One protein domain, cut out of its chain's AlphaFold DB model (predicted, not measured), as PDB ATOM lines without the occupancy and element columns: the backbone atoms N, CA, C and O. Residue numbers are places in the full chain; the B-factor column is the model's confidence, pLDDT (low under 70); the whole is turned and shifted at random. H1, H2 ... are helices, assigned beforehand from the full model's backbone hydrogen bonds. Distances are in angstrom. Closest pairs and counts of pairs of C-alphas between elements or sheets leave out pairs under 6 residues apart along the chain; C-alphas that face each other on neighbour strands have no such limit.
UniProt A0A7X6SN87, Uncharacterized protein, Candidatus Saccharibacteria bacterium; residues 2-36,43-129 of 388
ATOM      1  N   THR A   2      32.243   4.727 -19.394       59.34
ATOM      2  CA  THR A   2      31.107   4.982 -18.506       59.34
ATOM      3  C   THR A   2      31.582   4.756 -17.074       59.34
ATOM      4  O   THR A   2      32.338   3.819 -16.828       59.34
ATOM      5  N   GLU A   3      31.227   5.656 -16.164       79.12
ATOM      6  CA  GLU A   3      31.537   5.510 -14.742       79.12
ATOM      7  C   GLU A   3      30.789   4.290 -14.188       79.12
ATOM      8  O   GLU A   3      29.606   4.108 -14.473       79.12
ATOM      9  N   ILE A   4      31.499   3.415 -13.472       84.50
ATOM     10  CA  ILE A   4      30.911   2.217 -12.868       84.50
ATOM     11  C   ILE A   4      30.250   2.649 -11.559       84.50
ATOM     12  O   ILE A   4      30.938   2.999 -10.606       84.50
ATOM     13  N   ILE A   5      28.918   2.631 -11.532       86.88
ATOM     14  CA  ILE A   5      28.111   3.093 -10.390       86.88
ATOM     15  C   ILE A   5      27.820   1.995  -9.354       86.88
ATOM     16  O   ILE A   5      27.307   2.279  -8.280       86.88
ATOM     17  N   TRP A   6      28.147   0.737  -9.663       82.56
ATOM     18  CA  TRP A   6      27.762  -0.437  -8.872       82.56
ATOM     19  C   TRP A   6      28.925  -1.112  -8.121       82.56
ATOM     20  O   TRP A   6      28.691  -2.055  -7.367       82.56
ATOM     21  N   ASP A   7      30.162  -0.634  -8.272       86.94
ATOM     22  CA  ASP A   7      31.381  -1.238  -7.703       86.94
ATOM     23  C   ASP A   7      31.905  -0.438  -6.496       86.94
ATOM     24  O   ASP A   7      32.971   0.181  -6.527       86.94
ATOM     25  N   LYS A   8      31.105  -0.389  -5.427       88.38
ATOM     26  CA  LYS A   8      31.523   0.156  -4.128       88.38
ATOM     27  C   LYS A   8      31.575  -0.966  -3.103       88.38
ATOM     28  O   LYS A   8      30.551  -1.583  -2.820       88.38
ATOM     29  N   GLU A   9      32.754  -1.205  -2.529       87.81
ATOM     30  CA  GLU A   9      32.971  -2.351  -1.635       87.81
ATOM     31  C   GLU A   9      32.054  -2.320  -0.404       87.81
ATOM     32  O   GLU A   9      31.382  -3.309  -0.124       87.81
ATOM     33  N   ASP A  10      31.900  -1.161   0.245       88.00
ATOM     34  CA  ASP A  10      31.007  -1.015   1.405       88.00
ATOM     35  C   ASP A  10      29.547  -1.393   1.074       88.00
ATOM     36  O   ASP A  10      28.812  -1.905   1.920       88.00
ATOM     37  N   TYR A  11      29.109  -1.154  -0.167       92.69
ATOM     38  CA  TYR A  11      27.764  -1.503  -0.629       92.69
ATOM     39  C   TYR A  11      27.661  -2.970  -1.035       92.69
ATOM     40  O   TYR A  11      26.606  -3.577  -0.847       92.69
ATOM     41  N   ARG A  12      28.744  -3.570  -1.541       90.12
ATOM     42  CA  ARG A  12      28.808  -5.015  -1.796       90.12
ATOM     43  C   ARG A  12      28.663  -5.797  -0.504       90.12
ATOM     44  O   ARG A  12      27.863  -6.723  -0.458       90.12
ATOM     45  N   GLU A  13      29.372  -5.411   0.554       89.88
ATOM     46  CA  GLU A  13      29.250  -6.065   1.861       89.88
ATOM     47  C   GLU A  13      27.830  -5.953   2.424       89.88
ATOM     48  O   GLU A  13      27.255  -6.952   2.865       89.88
ATOM     49  N   LEU A  14      27.221  -4.765   2.337       91.81
ATOM     50  CA  LEU A  14      25.823  -4.573   2.727       91.81
ATOM     51  C   LEU A  14      24.871  -5.451   1.895       91.81
ATOM     52  O   LEU A  14      23.948  -6.049   2.444       91.81
ATOM     53  N   THR A  15      25.115  -5.569   0.587       91.44
ATOM     54  CA  THR A  15      24.309  -6.405  -0.317       91.44
ATOM     55  C   THR A  15      24.478  -7.895  -0.019       91.44
ATOM     56  O   THR A  15      23.497  -8.630   0.003       91.44
ATOM     57  N   ARG A  16      25.696  -8.359   0.293       89.06
ATOM     58  CA  ARG A  16      25.937  -9.743   0.732       89.06
ATOM     59  C   ARG A  16      25.180 -10.045   2.024       89.06
ATOM     60  O   ARG A  16      24.528 -11.081   2.106       89.06
ATOM     61  N   SER A  17      25.214  -9.131   2.997       90.31
ATOM     62  CA  SER A  17      24.434  -9.256   4.235       90.31
ATOM     63  C   SER A  17      22.930  -9.337   3.950       90.31
ATOM     64  O   SER A  17      22.245 -10.173   4.535       90.31
ATOM     65  N   TRP A  18      22.424  -8.518   3.025       90.12
ATOM     66  CA  TRP A  18      21.031  -8.573   2.580       90.12
ATOM     67  C   TRP A  18      20.666  -9.931   1.969       90.12
ATOM     68  O   TRP A  18      19.693 -10.553   2.396       90.12
ATOM     69  N   ASN A  19      21.472 -10.434   1.031       87.69
ATOM     70  CA  ASN A  19      21.235 -11.732   0.399       87.69
ATOM     71  C   ASN A  19      21.280 -12.876   1.412       87.69
ATOM     72  O   ASN A  19      20.397 -13.724   1.409       87.69
ATOM     73  N   GLN A  20      22.265 -12.883   2.314       85.56
ATOM     74  CA  GLN A  20      22.357 -13.882   3.380       85.56
ATOM     75  C   GLN A  20      21.112 -13.856   4.270       85.56
ATOM     76  O   GLN A  20      20.522 -14.902   4.540       85.56
ATOM     77  N   ALA A  21      20.670 -12.661   4.674       85.56
ATOM     78  CA  ALA A  21      19.467 -12.505   5.476       85.56
ATOM     79  C   ALA A  21      18.218 -13.020   4.749       85.56
ATOM     80  O   ALA A  21      17.373 -13.639   5.390       85.56
ATOM     81  N   LEU A  22      18.102 -12.814   3.435       82.19
ATOM     82  CA  LEU A  22      17.012 -13.373   2.636       82.19
ATOM     83  C   LEU A  22      17.116 -14.898   2.505       82.19
ATOM     84  O   LEU A  22      16.152 -15.588   2.831       82.19
ATOM     85  N   CYS A  23      18.266 -15.435   2.092       81.81
ATOM     86  CA  CYS A  23      18.473 -16.868   1.860       81.81
ATOM     87  C   CYS A  23      18.218 -17.701   3.118       81.81
ATOM     88  O   CYS A  23      17.348 -18.572   3.103       81.81
ATOM     89  N   SER A  24      18.872 -17.375   4.242       78.12
ATOM     90  CA  SER A  24      18.697 -18.104   5.512       78.12
ATOM     91  C   SER A  24      17.249 -18.105   6.010       78.12
ATOM     92  O   SER A  24      16.839 -18.919   6.840       78.12
ATOM     93  N   ARG A  25      16.450 -17.151   5.539       72.94
ATOM     94  CA  ARG A  25      15.075 -16.978   5.973       72.94
ATOM     95  C   ARG A  25      14.063 -17.576   5.000       72.94
ATOM     96  O   ARG A  25      13.076 -18.131   5.475       72.94
ATOM     97  N   PHE A  26      14.326 -17.566   3.694       77.62
ATOM     98  CA  PHE A  26      13.601 -18.406   2.739       77.62
ATOM     99  C   PHE A  26      13.781 -19.884   3.077       77.62
ATOM    100  O   PHE A  26      12.797 -20.613   3.090       77.62
ATOM    101  N   GLU A  27      14.984 -20.318   3.453       79.81
ATOM    102  CA  GLU A  27      15.219 -21.679   3.949       79.81
ATOM    103  C   GLU A  27      14.326 -22.020   5.149       79.81
ATOM    104  O   GLU A  27      13.761 -23.112   5.203       79.81
ATOM    105  N   ASN A  28      14.124 -21.077   6.076       76.00
ATOM    106  CA  ASN A  28      13.181 -21.238   7.186       76.00
ATOM    107  C   ASN A  28      11.728 -21.335   6.705       76.00
ATOM    108  O   ASN A  28      10.999 -22.215   7.159       76.00
ATOM    109  N   VAL A  29      11.303 -20.467   5.778       75.50
ATOM    110  CA  VAL A  29       9.954 -20.527   5.190       75.50
ATOM    111  C   VAL A  29       9.739 -21.885   4.532       75.50
ATOM    112  O   VAL A  29       8.806 -22.587   4.896       75.50
ATOM    113  N   PHE A  30      10.628 -22.312   3.637       78.25
ATOM    114  CA  PHE A  30      10.517 -23.602   2.959       78.25
ATOM    115  C   PHE A  30      10.601 -24.790   3.919       78.25
ATOM    116  O   PHE A  30       9.907 -25.781   3.703       78.25
ATOM    117  N   SER A  31      11.385 -24.701   4.994       79.81
ATOM    118  CA  SER A  31      11.400 -25.730   6.042       79.81
ATOM    119  C   SER A  31      10.044 -25.831   6.736       79.81
ATOM    120  O   SER A  31       9.506 -26.929   6.842       79.81
ATOM    121  N   ASN A  32       9.430 -24.701   7.094       75.00
ATOM    122  CA  ASN A  32       8.086 -24.678   7.675       75.00
ATOM    123  C   ASN A  32       7.022 -25.178   6.684       75.00
ATOM    124  O   ASN A  32       6.124 -25.920   7.073       75.00
ATOM    125  N   LEU A  33       7.136 -24.833   5.394       73.88
ATOM    126  CA  LEU A  33       6.231 -25.330   4.349       73.88
ATOM    127  C   LEU A  33       6.336 -26.855   4.195       73.88
ATOM    128  O   LEU A  33       5.319 -27.516   4.009       73.88
ATOM    129  N   ARG A  34       7.540 -27.430   4.315       74.69
ATOM    130  CA  ARG A  34       7.757 -28.889   4.280       74.69
ATOM    131  C   ARG A  34       7.121 -29.622   5.462       74.69
ATOM    132  O   ARG A  34       6.859 -30.817   5.354       74.69
ATOM    133  N   GLU A  35       6.870 -28.937   6.575       77.38
ATOM    134  CA  GLU A  35       6.166 -29.503   7.731       77.38
ATOM    135  C   GLU A  35       4.634 -29.482   7.568       77.38
ATOM    136  O   GLU A  35       3.920 -30.148   8.324       77.38
ATOM    137  N   MET A  36       4.109 -28.757   6.574       75.88
ATOM    138  CA  MET A  36       2.677 -28.689   6.288       75.88
ATOM    139  C   MET A  36       2.254 -29.810   5.331       75.88
ATOM    140  O   MET A  36       2.818 -29.986   4.256       75.88
ATOM    141  N   ASP A  43      -2.506 -19.606   1.185       76.25
ATOM    142  CA  ASP A  43      -1.668 -19.812   2.374       76.25
ATOM    143  C   ASP A  43      -0.189 -19.624   2.033       76.25
ATOM    144  O   ASP A  43       0.545 -18.990   2.786       76.25
ATOM    145  N   LEU A  44       0.246 -20.125   0.872       78.25
ATOM    146  CA  LEU A  44       1.605 -19.917   0.379       78.25
ATOM    147  C   LEU A  44       1.896 -18.427   0.176       78.25
ATOM    148  O   LEU A  44       2.929 -17.941   0.624       78.25
ATOM    149  N   THR A  45       0.976 -17.700  -0.460       75.62
ATOM    150  CA  THR A  45       1.123 -16.262  -0.720       75.62
ATOM    151  C   THR A  45       1.162 -15.459   0.580       75.62
ATOM    152  O   THR A  45       2.063 -14.644   0.762       75.62
ATOM    153  N   GLU A  46       0.219 -15.704   1.496       77.25
ATOM    154  CA  GLU A  46       0.157 -15.042   2.805       77.25
ATOM    155  C   GLU A  46       1.420 -15.341   3.623       77.25
ATOM    156  O   GLU A  46       2.036 -14.410   4.137       77.25
ATOM    157  N   MET A  47       1.881 -16.597   3.670       76.00
ATOM    158  CA  MET A  47       3.120 -16.952   4.365       76.00
ATOM    159  C   MET A  47       4.338 -16.285   3.730       76.00
ATOM    160  O   MET A  47       5.092 -15.613   4.425       76.00
ATOM    161  N   VAL A  48       4.549 -16.411   2.421       77.50
ATOM    162  CA  VAL A  48       5.704 -15.783   1.761       77.50
ATOM    163  C   VAL A  48       5.698 -14.269   1.995       77.50
ATOM    164  O   VAL A  48       6.741 -13.695   2.313       77.50
ATOM    165  N   TYR A  49       4.535 -13.621   1.926       75.31
ATOM    166  CA  TYR A  49       4.396 -12.186   2.157       75.31
ATOM    167  C   TYR A  49       4.647 -11.774   3.619       75.31
ATOM    168  O   TYR A  49       5.489 -10.914   3.882       75.31
ATOM    169  N   GLU A  50       3.955 -12.378   4.588       76.06
ATOM    170  CA  GLU A  50       4.118 -12.036   6.008       76.06
ATOM    171  C   GLU A  50       5.537 -12.310   6.492       76.06
ATOM    172  O   GLU A  50       6.133 -11.468   7.175       76.06
ATOM    173  N   TYR A  51       6.097 -13.461   6.104       74.50
ATOM    174  CA  TYR A  51       7.470 -13.784   6.443       74.50
ATOM    175  C   TYR A  51       8.397 -12.762   5.805       74.50
ATOM    176  O   TYR A  51       9.081 -12.092   6.575       74.50
ATOM    177  N   SER A  52       8.369 -12.563   4.477       72.06
ATOM    178  CA  SER A  52       9.264 -11.625   3.767       72.06
ATOM    179  C   SER A  52       9.292 -10.232   4.399       72.06
ATOM    180  O   SER A  52      10.377  -9.741   4.711       72.06
ATOM    181  N   MET A  53       8.137  -9.640   4.718       73.69
ATOM    182  CA  MET A  53       8.061  -8.344   5.406       73.69
ATOM    183  C   MET A  53       8.741  -8.348   6.782       73.69
ATOM    184  O   MET A  53       9.488  -7.421   7.116       73.69
ATOM    185  N   GLY A  54       8.518  -9.391   7.585       79.19
ATOM    186  CA  GLY A  54       9.200  -9.573   8.867       79.19
ATOM    187  C   GLY A  54      10.718  -9.742   8.722       79.19
ATOM    188  O   GLY A  54      11.473  -9.278   9.582       79.19
ATOM    189  N   LEU A  55      11.180 -10.355   7.623       75.50
ATOM    190  CA  LEU A  55      12.609 -10.537   7.330       75.50
ATOM    191  C   LEU A  55      13.293  -9.199   7.084       75.50
ATOM    192  O   LEU A  55      14.312  -8.920   7.720       75.50
ATOM    193  N   MET A  56      12.696  -8.358   6.236       79.94
ATOM    194  CA  MET A  56      13.250  -7.043   5.903       79.94
ATOM    195  C   MET A  56      13.403  -6.185   7.162       79.94
ATOM    196  O   MET A  56      14.465  -5.624   7.431       79.94
ATOM    197  N   GLN A  57      12.372  -6.166   8.013       86.50
ATOM    198  CA  GLN A  57      12.390  -5.413   9.268       86.50
ATOM    199  C   GLN A  57      13.444  -5.889  10.269       86.50
ATOM    200  O   GLN A  57      13.931  -5.092  11.075       86.50
ATOM    201  N   ALA A  58      13.770  -7.179  10.265       89.44
ATOM    202  CA  ALA A  58      14.795  -7.725  11.139       89.44
ATOM    203  C   ALA A  58      16.201  -7.400  10.620       89.44
ATOM    204  O   ALA A  58      17.012  -6.910  11.404       89.44
ATOM    205  N   TRP A  59      16.447  -7.557   9.315       92.19
ATOM    206  CA  TRP A  59      17.716  -7.174   8.687       92.19
ATOM    207  C   TRP A  59      18.045  -5.694   8.911       92.19
ATOM    208  O   TRP A  59      19.179  -5.334   9.211       92.19
ATOM    209  N   TYR A  60      17.036  -4.820   8.893       93.75
ATOM    210  CA  TYR A  60      17.210  -3.400   9.196       93.75
ATOM    211  C   TYR A  60      17.783  -3.091  10.583       93.75
ATOM    212  O   TYR A  60      18.342  -2.008  10.768       93.75
ATOM    213  N   LYS A  61      17.633  -4.001  11.551       93.81
ATOM    214  CA  LYS A  61      18.149  -3.856  12.920       93.81
ATOM    215  C   LYS A  61      19.530  -4.487  13.100       93.81
ATOM    216  O   LYS A  61      20.163  -4.237  14.123       93.81
ATOM    217  N   GLU A  62      19.971  -5.309  12.152       92.81
ATOM    218  CA  GLU A  62      21.293  -5.928  12.178       92.81
ATOM    219  C   GLU A  62      22.380  -4.857  11.982       92.81
ATOM    220  O   GLU A  62      22.126  -3.826  11.346       92.81
ATOM    221  N   PRO A  63      23.574  -5.044  12.570       91.50
ATOM    222  CA  PRO A  63      24.671  -4.106  12.404       91.50
ATOM    223  C   PRO A  63      25.161  -4.098  10.952       91.50
ATOM    224  O   PRO A  63      25.420  -5.140  10.360       91.50
ATOM    225  N   SER A  64      25.328  -2.896  10.414       89.88
ATOM    226  CA  SER A  64      25.960  -2.634   9.132       89.88
ATOM    227  C   SER A  64      27.412  -3.110   9.152       89.88
ATOM    228  O   SER A  64      28.144  -2.738  10.080       89.88
ATOM    229  N   PRO A  65      27.849  -3.861   8.122       84.12
ATOM    230  CA  PRO A  65      29.227  -4.339   8.011       84.12
ATOM    231  C   PRO A  65      30.276  -3.219   8.092       84.12
ATOM    232  O   PRO A  65      31.349  -3.412   8.656       84.12
ATOM    233  N   SER A  66      29.940  -2.025   7.596       75.88
ATOM    234  CA  SER A  66      30.903  -0.952   7.333       75.88
ATOM    235  C   SER A  66      30.836   0.233   8.306       75.88
ATOM    236  O   SER A  66      31.794   1.000   8.399       75.88
ATOM    237  N   ALA A  67      29.743   0.403   9.061       76.00
ATOM    238  CA  ALA A  67      29.491   1.656   9.789       76.00
ATOM    239  C   ALA A  67      29.318   1.530  11.312       76.00
ATOM    240  O   ALA A  67      29.239   2.552  11.996       76.00
ATOM    241  N   GLY A  68      29.226   0.316  11.870       83.62
ATOM    242  CA  GLY A  68      28.939   0.118  13.303       83.62
ATOM    243  C   GLY A  68      27.570   0.659  13.755       83.62
ATOM    244  O   GLY A  68      27.314   0.786  14.951       83.62
ATOM    245  N   LEU A  69      26.707   0.997  12.794       92.31
ATOM    246  CA  LEU A  69      25.307   1.395  12.946       92.31
ATOM    247  C   LEU A  69      24.410   0.218  12.574       92.31
ATOM    248  O   LEU A  69      24.902  -0.750  12.010       92.31
ATOM    249  N   SER A  70      23.100   0.296  12.801       95.06
ATOM    250  CA  SER A  70      22.184  -0.645  12.141       95.06
ATOM    251  C   SER A  70      22.107  -0.393  10.626       95.06
ATOM    252  O   SER A  70      22.317   0.733  10.166       95.06
ATOM    253  N   ASN A  71      21.760  -1.416   9.839       94.81
ATOM    254  CA  ASN A  71      21.574  -1.303   8.385       94.81
ATOM    255  C   ASN A  71      20.615  -0.166   8.006       94.81
ATOM    256  O   ASN A  71      20.899   0.629   7.109       94.81
ATOM    257  N   ALA A  72      19.502  -0.021   8.731       95.38
ATOM    258  CA  ALA A  72      18.563   1.062   8.469       95.38
ATOM    259  C   ALA A  72      19.115   2.446   8.822       95.38
ATOM    260  O   ALA A  72      18.812   3.415   8.128       95.38
ATOM    261  N   GLU A  73      19.895   2.581   9.895       95.62
ATOM    262  CA  GLU A  73      20.545   3.853  10.233       95.62
ATOM    263  C   GLU A  73      21.582   4.242   9.185       95.62
ATOM    264  O   GLU A  73      21.590   5.396   8.759       95.62
ATOM    265  N   PHE A  74      22.389   3.285   8.723       94.94
ATOM    266  CA  PHE A  74      23.340   3.490   7.636       94.94
ATOM    267  C   PHE A  74      22.639   4.017   6.376       94.94
ATOM    268  O   PHE A  74      22.955   5.110   5.908       94.94
ATOM    269  N   ILE A  75      21.607   3.315   5.889       95.44
ATOM    270  CA  ILE A  75      20.848   3.728   4.696       95.44
ATOM    271  C   ILE A  75      20.202   5.107   4.906       95.44
ATOM    272  O   ILE A  75      20.219   5.963   4.016       95.44
ATOM    273  N   ARG A  76      19.653   5.378   6.099       95.56
ATOM    274  CA  ARG A  76      19.024   6.672   6.421       95.56
ATOM    275  C   ARG A  76      19.997   7.843   6.414       95.56
ATOM    276  O   ARG A  76      19.546   8.938   6.087       95.56
ATOM    277  N   GLN A  77      21.281   7.635   6.678       95.50
ATOM    278  CA  GLN A  77      22.286   8.701   6.643       95.50
ATOM    279  C   GLN A  77      22.721   9.108   5.228       95.50
ATOM    280  O   GLN A  77      23.334  10.159   5.071       95.50
ATOM    281  N   ILE A  78      22.387   8.329   4.193       95.75
ATOM    282  CA  ILE A  78      22.737   8.670   2.806       95.75
ATOM    283  C   ILE A  78      21.831   9.806   2.299       95.75
ATOM    284  O   ILE A  78      20.709   9.565   1.860       95.75
ATOM    285  N   GLU A  79      22.264  11.057   2.420       96.38
ATOM    286  CA  GLU A  79      21.488  12.237   1.992       96.38
ATOM    287  C   GLU A  79      21.698  12.609   0.520       96.38
ATOM    288  O   GLU A  79      20.921  13.383  -0.037       96.38
ATOM    289  N   ASP A  80      22.740  12.068  -0.107       97.06
ATOM    290  CA  ASP A  80      23.062  12.323  -1.503       97.06
ATOM    291  C   ASP A  80      22.333  11.333  -2.427       97.06
ATOM    292  O   ASP A  80      22.334  10.121  -2.200       97.06
ATOM    293  N   MET A  81      21.675  11.865  -3.461       97.31
ATOM    294  CA  MET A  81      20.885  11.068  -4.401       97.31
ATOM    295  C   MET A  81      21.767  10.140  -5.241       97.31
ATOM    296  O   MET A  81      21.386   8.992  -5.466       97.31
ATOM    297  N   ASP A  82      22.938  10.608  -5.680       96.31
ATOM    298  CA  ASP A  82      23.846   9.817  -6.511       96.31
ATOM    299  C   ASP A  82      24.435   8.657  -5.689       96.31
ATOM    300  O   ASP A  82      24.550   7.533  -6.179       96.31
ATOM    301  N   GLU A  83      24.722   8.873  -4.403       96.44
ATOM    302  CA  GLU A  83      25.105   7.805  -3.471       96.44
ATOM    303  C   GLU A  83      23.999   6.750  -3.284       96.44
ATOM    304  O   GLU A  83      24.295   5.554  -3.293       96.44
ATOM    305  N   LEU A  84      22.724   7.147  -3.179       96.69
ATOM    306  CA  LEU A  84      21.607   6.190  -3.118       96.69
ATOM    307  C   LEU A  84      21.417   5.418  -4.425       96.69
ATOM    308  O   LEU A  84      21.111   4.227  -4.383       96.69
ATOM    309  N   ILE A  85      21.606   6.069  -5.575       96.94
ATOM    310  CA  ILE A  85      21.568   5.410  -6.886       96.94
ATOM    311  C   ILE A  85      22.697   4.387  -6.993       96.94
ATOM    312  O   ILE A  85      22.451   3.270  -7.439       96.94
ATOM    313  N   ASN A  86      23.905   4.731  -6.538       96.12
ATOM    314  CA  ASN A  86      25.032   3.801  -6.497       96.12
ATOM    315  C   ASN A  86      24.717   2.585  -5.613       96.12
ATOM    316  O   ASN A  86      24.936   1.452  -6.029       96.12
ATOM    317  N   LEU A  87      24.146   2.805  -4.420       96.19
ATOM    318  CA  LEU A  87      23.724   1.714  -3.540       96.19
ATOM    319  C   LEU A  87      22.681   0.819  -4.217       96.19
ATOM    320  O   LEU A  87      22.847  -0.400  -4.238       96.19
ATOM    321  N   ALA A  88      21.632   1.408  -4.794       96.56
ATOM    322  CA  ALA A  88      20.601   0.652  -5.494       96.56
ATOM    323  C   ALA A  88      21.191  -0.136  -6.672       96.56
ATOM    324  O   ALA A  88      20.893  -1.315  -6.804       96.56
ATOM    325  N   ALA A  89      22.082   0.469  -7.464       95.81
ATOM    326  CA  ALA A  89      22.756  -0.194  -8.576       95.81
ATOM    327  C   ALA A  89      23.644  -1.358  -8.108       95.81
ATOM    328  O   ALA A  89      23.591  -2.434  -8.699       95.81
ATOM    329  N   THR A  90      24.423  -1.192  -7.032       94.94
ATOM    330  CA  THR A  90      25.180  -2.298  -6.424       94.94
ATOM    331  C   THR A  90      24.238  -3.423  -5.997       94.94
ATOM    332  O   THR A  90      24.491  -4.585  -6.313       94.94
ATOM    333  N   MET A  91      23.116  -3.088  -5.356       94.12
ATOM    334  CA  MET A  91      22.108  -4.073  -4.960       94.12
ATOM    335  C   MET A  91      21.446  -4.758  -6.163       94.12
ATOM    336  O   MET A  91      21.132  -5.934  -6.071       94.12
ATOM    337  N   SER A  92      21.299  -4.094  -7.310       92.88
ATOM    338  CA  SER A  92      20.788  -4.717  -8.541       92.88
ATOM    339  C   SER A  92      21.758  -5.733  -9.161       92.88
ATOM    340  O   SER A  92      21.326  -6.697  -9.797       92.88
ATOM    341  N   VAL A  93      23.069  -5.513  -9.016       90.94
ATOM    342  CA  VAL A  93      24.106  -6.397  -9.580       90.94
ATOM    343  C   VAL A  93      24.352  -7.597  -8.681       90.94
ATOM    344  O   VAL A  93      24.360  -8.727  -9.161       90.94
ATOM    345  N   TYR A  94      24.565  -7.353  -7.390       89.56
ATOM    346  CA  TYR A  94      24.953  -8.396  -6.441       89.56
ATOM    347  C   TYR A  94      23.773  -8.979  -5.683       89.56
ATOM    348  O   TYR A  94      23.929 -10.020  -5.059       89.56
ATOM    349  N   GLY A  95      22.614  -8.325  -5.700       84.19
ATOM    350  CA  GLY A  95      21.401  -8.849  -5.097       84.19
ATOM    351  C   GLY A  95      20.784  -9.934  -5.964       84.19
ATOM    352  O   GLY A  95      20.636  -9.761  -7.175       84.19
ATOM    353  N   ASP A  96      20.382 -11.034  -5.333       72.19
ATOM    354  CA  ASP A  96      19.569 -12.073  -5.982       72.19
ATOM    355  C   ASP A  96      18.082 -11.683  -6.041       72.19
ATOM    356  O   ASP A  96      17.279 -12.337  -6.699       72.19
ATOM    357  N   MET A  97      17.705 -10.614  -5.332       65.81
ATOM    358  CA  MET A  97      16.325 -10.207  -5.071       65.81
ATOM    359  C   MET A  97      16.158  -8.679  -5.140       65.81
ATOM    360  O   MET A  97      17.115  -7.932  -5.342       65.81
ATOM    361  N   LEU A  98      14.913  -8.221  -4.967       80.00
ATOM    362  CA  LEU A  98      14.489  -6.815  -4.979       80.00
ATOM    363  C   LEU A  98      15.364  -5.907  -4.092       80.00
ATOM    364  O   LEU A  98      15.811  -6.299  -3.012       80.00
ATOM    365  N   VAL A  99      15.542  -4.657  -4.532       91.44
ATOM    366  CA  VAL A  99      16.161  -3.588  -3.735       91.44
ATOM    367  C   VAL A  99      15.304  -3.343  -2.479       91.44
ATOM    368  O   VAL A  99      14.081  -3.243  -2.616       91.44
ATOM    369  N   PRO A 100      15.892  -3.230  -1.269       92.19
ATOM    370  CA  PRO A 100      15.123  -3.067  -0.037       92.19
ATOM    371  C   PRO A 100      14.211  -1.837  -0.066       92.19
ATOM    372  O   PRO A 100      14.624  -0.761  -0.508       92.19
ATOM    373  N   ASP A 101      13.002  -1.976   0.481       91.56
ATOM    374  CA  ASP A 101      11.967  -0.932   0.507       91.56
ATOM    375  C   ASP A 101      12.469   0.400   1.084       91.56
ATOM    376  O   ASP A 101      12.163   1.454   0.538       91.56
ATOM    377  N   LEU A 102      13.340   0.383   2.095       94.44
ATOM    378  CA  LEU A 102      13.929   1.599   2.658       94.44
ATOM    379  C   LEU A 102      14.805   2.365   1.654       94.44
ATOM    380  O   LEU A 102      14.831   3.595   1.681       94.44
ATOM    381  N   VAL A 103      15.544   1.668   0.786       95.62
ATOM    382  CA  VAL A 103      16.344   2.309  -0.273       95.62
ATOM    383  C   VAL A 103      15.408   2.912  -1.318       95.62
ATOM    384  O   VAL A 103      15.600   4.060  -1.723       95.62
ATOM    385  N   VAL A 104      14.357   2.174  -1.692       95.00
ATOM    386  CA  VAL A 104      13.327   2.632  -2.635       95.00
ATOM    387  C   VAL A 104      12.610   3.871  -2.104       95.00
ATOM    388  O   VAL A 104      12.588   4.894  -2.781       95.00
ATOM    389  N   ASP A 105      12.107   3.834  -0.873       95.12
ATOM    390  CA  ASP A 105      11.421   4.950  -0.217       95.12
ATOM    391  C   ASP A 105      12.292   6.207  -0.185       95.12
ATOM    392  O   ASP A 105      11.820   7.316  -0.451       95.12
ATOM    393  N   LYS A 106      13.589   6.048   0.106       97.00
ATOM    394  CA  LYS A 106      14.528   7.169   0.097       97.00
ATOM    395  C   LYS A 106      14.741   7.738  -1.296       97.00
ATOM    396  O   LYS A 106      14.708   8.958  -1.432       97.00
ATOM    397  N   LEU A 107      14.919   6.896  -2.314       96.69
ATOM    398  CA  LEU A 107      15.004   7.343  -3.707       96.69
ATOM    399  C   LEU A 107      13.728   8.082  -4.125       96.69
ATOM    400  O   LEU A 107      13.809   9.178  -4.678       96.69
ATOM    401  N   MET A 108      12.552   7.548  -3.796       94.19
ATOM    402  CA  MET A 108      11.264   8.183  -4.099       94.19
ATOM    403  C   MET A 108      11.062   9.499  -3.334       94.19
ATOM    404  O   MET A 108      10.368  10.392  -3.818       94.19
ATOM    405  N   GLY A 109      11.730   9.677  -2.190       95.62
ATOM    406  CA  GLY A 109      11.782  10.939  -1.449       95.62
ATOM    407  C   GLY A 109      12.383  12.117  -2.231       95.62
ATOM    408  O   GLY A 109      12.042  13.263  -1.939       95.62
ATOM    409  N   PHE A 110      13.212  11.860  -3.252       96.75
ATOM    410  CA  PHE A 110      13.731  12.887  -4.173       96.75
ATOM    411  C   PHE A 110      12.755  13.232  -5.313       96.75
ATOM    412  O   PHE A 110      12.989  14.175  -6.069       96.75
ATOM    413  N   GLY A 111      11.632  12.517  -5.431       95.62
ATOM    414  CA  GLY A 111      10.581  12.803  -6.402       95.62
ATOM    415  C   GLY A 111      11.024  12.608  -7.855       95.62
ATOM    416  O   GLY A 111      11.531  11.555  -8.228       95.62
ATOM    417  N   GLN A 112      10.785  13.612  -8.702       95.75
ATOM    418  CA  GLN A 112      11.053  13.507 -10.141       95.75
ATOM    419  C   GLN A 112      12.548  13.390 -10.463       95.75
ATOM    420  O   GLN A 112      12.907  12.707 -11.418       95.75
ATOM    421  N   ASP A 113      13.410  14.018  -9.661       97.25
ATOM    422  CA  ASP A 113      14.849  14.068  -9.928       97.25
ATOM    423  C   ASP A 113      15.488  12.670  -9.865       97.25
ATOM    424  O   ASP A 113      16.324  12.337 -10.709       97.25
ATOM    425  N   SER A 114      15.050  11.813  -8.933       97.25
ATOM    426  CA  SER A 114      15.525  10.426  -8.855       97.25
ATOM    427  C   SER A 114      14.968   9.555  -9.975       97.25
ATOM    428  O   SER A 114      15.702   8.721 -10.503       97.25
ATOM    429  N   MET A 115      13.717   9.770 -10.397       96.62
ATOM    430  CA  MET A 115      13.161   9.095 -11.576       96.62
ATOM    431  C   MET A 115      13.947   9.456 -12.841       96.62
ATOM    432  O   MET A 115      14.370   8.561 -13.569       96.62
ATOM    433  N   ASP A 116      14.221  10.742 -13.072       97.75
ATOM    434  CA  ASP A 116      15.025  11.205 -14.209       97.75
ATOM    435  C   ASP A 116      16.451  10.640 -14.175       97.75
ATOM    436  O   ASP A 116      17.017  10.308 -15.221       97.75
ATOM    437  N   ALA A 117      17.046  10.527 -12.986       97.50
ATOM    438  CA  ALA A 117      18.370   9.943 -12.817       97.50
ATOM    439  C   ALA A 117      18.372   8.431 -13.104       97.50
ATOM    440  O   ALA A 117      19.190   7.976 -13.902       97.50
ATOM    441  N   MET A 118      17.413   7.667 -12.571       97.88
ATOM    442  CA  MET A 118      17.269   6.235 -12.873       97.88
ATOM    443  C   MET A 118      16.992   5.991 -14.363       97.88
ATOM    444  O   MET A 118      17.636   5.140 -14.976       97.88
ATOM    445  N   VAL A 119      16.115   6.784 -14.989       97.94
ATOM    446  CA  VAL A 119      15.861   6.727 -16.440       97.94
ATOM    447  C   VAL A 119      17.126   7.030 -17.227       97.94
ATOM    448  O   VAL A 119      17.403   6.365 -18.222       97.94
ATOM    449  N   ARG A 120      17.945   7.990 -16.795       97.12
ATOM    450  CA  ARG A 120      19.226   8.269 -17.449       97.12
ATOM    451  C   ARG A 120      20.149   7.053 -17.425       97.12
ATOM    452  O   ARG A 120      20.774   6.787 -18.450       97.12
ATOM    453  N   GLU A 121      20.216   6.321 -16.315       96.38
ATOM    454  CA  GLU A 121      21.010   5.089 -16.231       96.38
ATOM    455  C   GLU A 121      20.438   3.979 -17.121       96.38
ATOM    456  O   GLU A 121      21.176   3.431 -17.938       96.38
ATOM    457  N   ILE A 122      19.121   3.741 -17.093       97.19
ATOM    458  CA  ILE A 122      18.435   2.806 -18.012       97.19
ATOM    459  C   ILE A 122      18.778   3.140 -19.474       97.19
ATOM    460  O   ILE A 122      19.104   2.281 -20.298       97.19
ATOM    461  N   MET A 123      18.756   4.426 -19.815       97.00
ATOM    462  CA  MET A 123      18.976   4.888 -21.178       97.00
ATOM    463  C   MET A 123      20.439   4.832 -21.630       97.00
ATOM    464  O   MET A 123      20.675   4.889 -22.839       97.00
ATOM    465  N   ARG A 124      21.404   4.644 -20.726       94.81
ATOM    466  CA  ARG A 124      22.823   4.429 -21.068       94.81
ATOM    467  C   ARG A 124      23.151   2.990 -21.457       94.81
ATOM    468  O   ARG A 124      24.154   2.781 -22.133       94.81
ATOM    469  N   VAL A 125      22.335   2.029 -21.034       94.56
ATOM    470  CA  VAL A 125      22.572   0.589 -21.224       94.56
ATOM    471  C   VAL A 125      22.187   0.151 -22.634       94.56
ATOM    472  O   VAL A 125      21.250   0.700 -23.205       94.56
ATOM    473  N   ASP A 126      22.894  -0.808 -23.223       94.88
ATOM    474  CA  ASP A 126      22.445  -1.424 -24.473       94.88
ATOM    475  C   ASP A 126      21.319  -2.422 -24.176       94.88
ATOM    476  O   ASP A 126      21.455  -3.254 -23.281       94.88
ATOM    477  N   PHE A 127      20.194  -2.288 -24.876       95.88
ATOM    478  CA  PHE A 127      19.038  -3.171 -24.698       95.88
ATOM    479  C   PHE A 127      19.163  -4.442 -25.542       95.88
ATOM    480  O   PHE A 127      18.377  -5.364 -25.346       95.88
ATOM    481  N   GLU A 128      20.108  -4.487 -26.485       94.06
ATOM    482  CA  GLU A 128      20.352  -5.678 -27.291       94.06
ATOM    483  C   GLU A 128      20.928  -6.802 -26.419       94.06
ATOM    484  O   GLU A 128      21.826  -6.574 -25.601       94.06
ATOM    485  N   ALA A 129      20.438  -8.023 -26.622       85.06
ATOM    486  CA  ALA A 129      21.010  -9.211 -26.007       85.06
ATOM    487  C   ALA A 129      22.493  -9.379 -26.392       85.06
ATOM    488  O   ALA A 129      22.880  -9.237 -27.556       85.06
TER     489      ALA A 129
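What this domain is: This is residues 2 to 36 and 43 to 129 of the 388 residues of an uncharacterized protein of Candidatus Saccharibacteria bacterium (UniProt A0A7X6SN87). A cluster of short helices, H3, H4 and H5 with H6 turning off at a corner after H5, is joined to a two-helix arm. In the arm the long helix H1 passes H4 with its early residues 11 to 16 and runs on away from the cluster, and H2 comes back beside H1 in the opposite direction. The printed part has 122 residues, with six named helices in the order H1 to H6 and no named strand; the class is all helix. It is only just compact, close to loose, with a radius of gyration of the C-alphas of 16.0 A, and spans 49 by 40 by 26 A.

Where its parts are: H1, residues 9 to 34, begins at C-alpha 9 (32.971, -2.351, -1.635) and is 37.1 A from first to last C-alpha. H2, residues 43 to 59, begins at C-alpha 43 (-1.668, -19.812, 2.374) and is 24.0 A long. H3 is residues 71 to 77, 10.2 A; H4 is residues 81 to 94, 20.0 A; H5 is residues 101 to 108, 10.2 A. H6, residues 112 to 124, is 18.4 A long and ends at C-alpha 124 (22.823, 4.429, -21.068).

How they stand to each other: H1 touches H2 with residues 18 to 29 alone, the closest C-alphas being those of Ala 21 and Trp 59, 6.5 A apart. They run opposite ways at a shallow tilt of 34 degrees, only just short of steep. With residues 11 to 16 alone, H1 touches H4 at a steep tilt of 50 degrees, the same way; the closest C-alphas are those of Thr 15 and Met 91, 5.6 A apart. H5 is the hub, touching three helices. It touches H3 at a shallow tilt of 16 degrees, the same way, with the closest C-alphas, Ile 75 and Val 103, 6.9 A apart. H4 and H5 form a helical hairpin at 41 degrees, opposite ways, and their closest C-alphas, Leu 84 and Leu 107, are 6.7 A apart. H5 and H6 only just touch, with 3 pairs of C-alphas within 8 A, and only at the corner; the closest C-alphas are those of Leu 107 and Ser 114, 6.0 A apart. H2 and H5 are near each other, while H1 is apart from both H5 and H6. In H2 to H6 each O i to N i+4 pair is within hydrogen-bond range; in H1, 20 of 22 are.

The domain as a whole: The two C-alphas farthest apart, those of Thr 2 and Met 36, are 50.6 A apart. Residues 37 to 42 are not printed, and C-alphas 36 and 43 are 10.6 A apart across that cut. Of the links printed whole, H2 to H3, with 11 residues, is long. The mean pLDDT of the printed part is 88.0, and residues 2 and 97 are under 70.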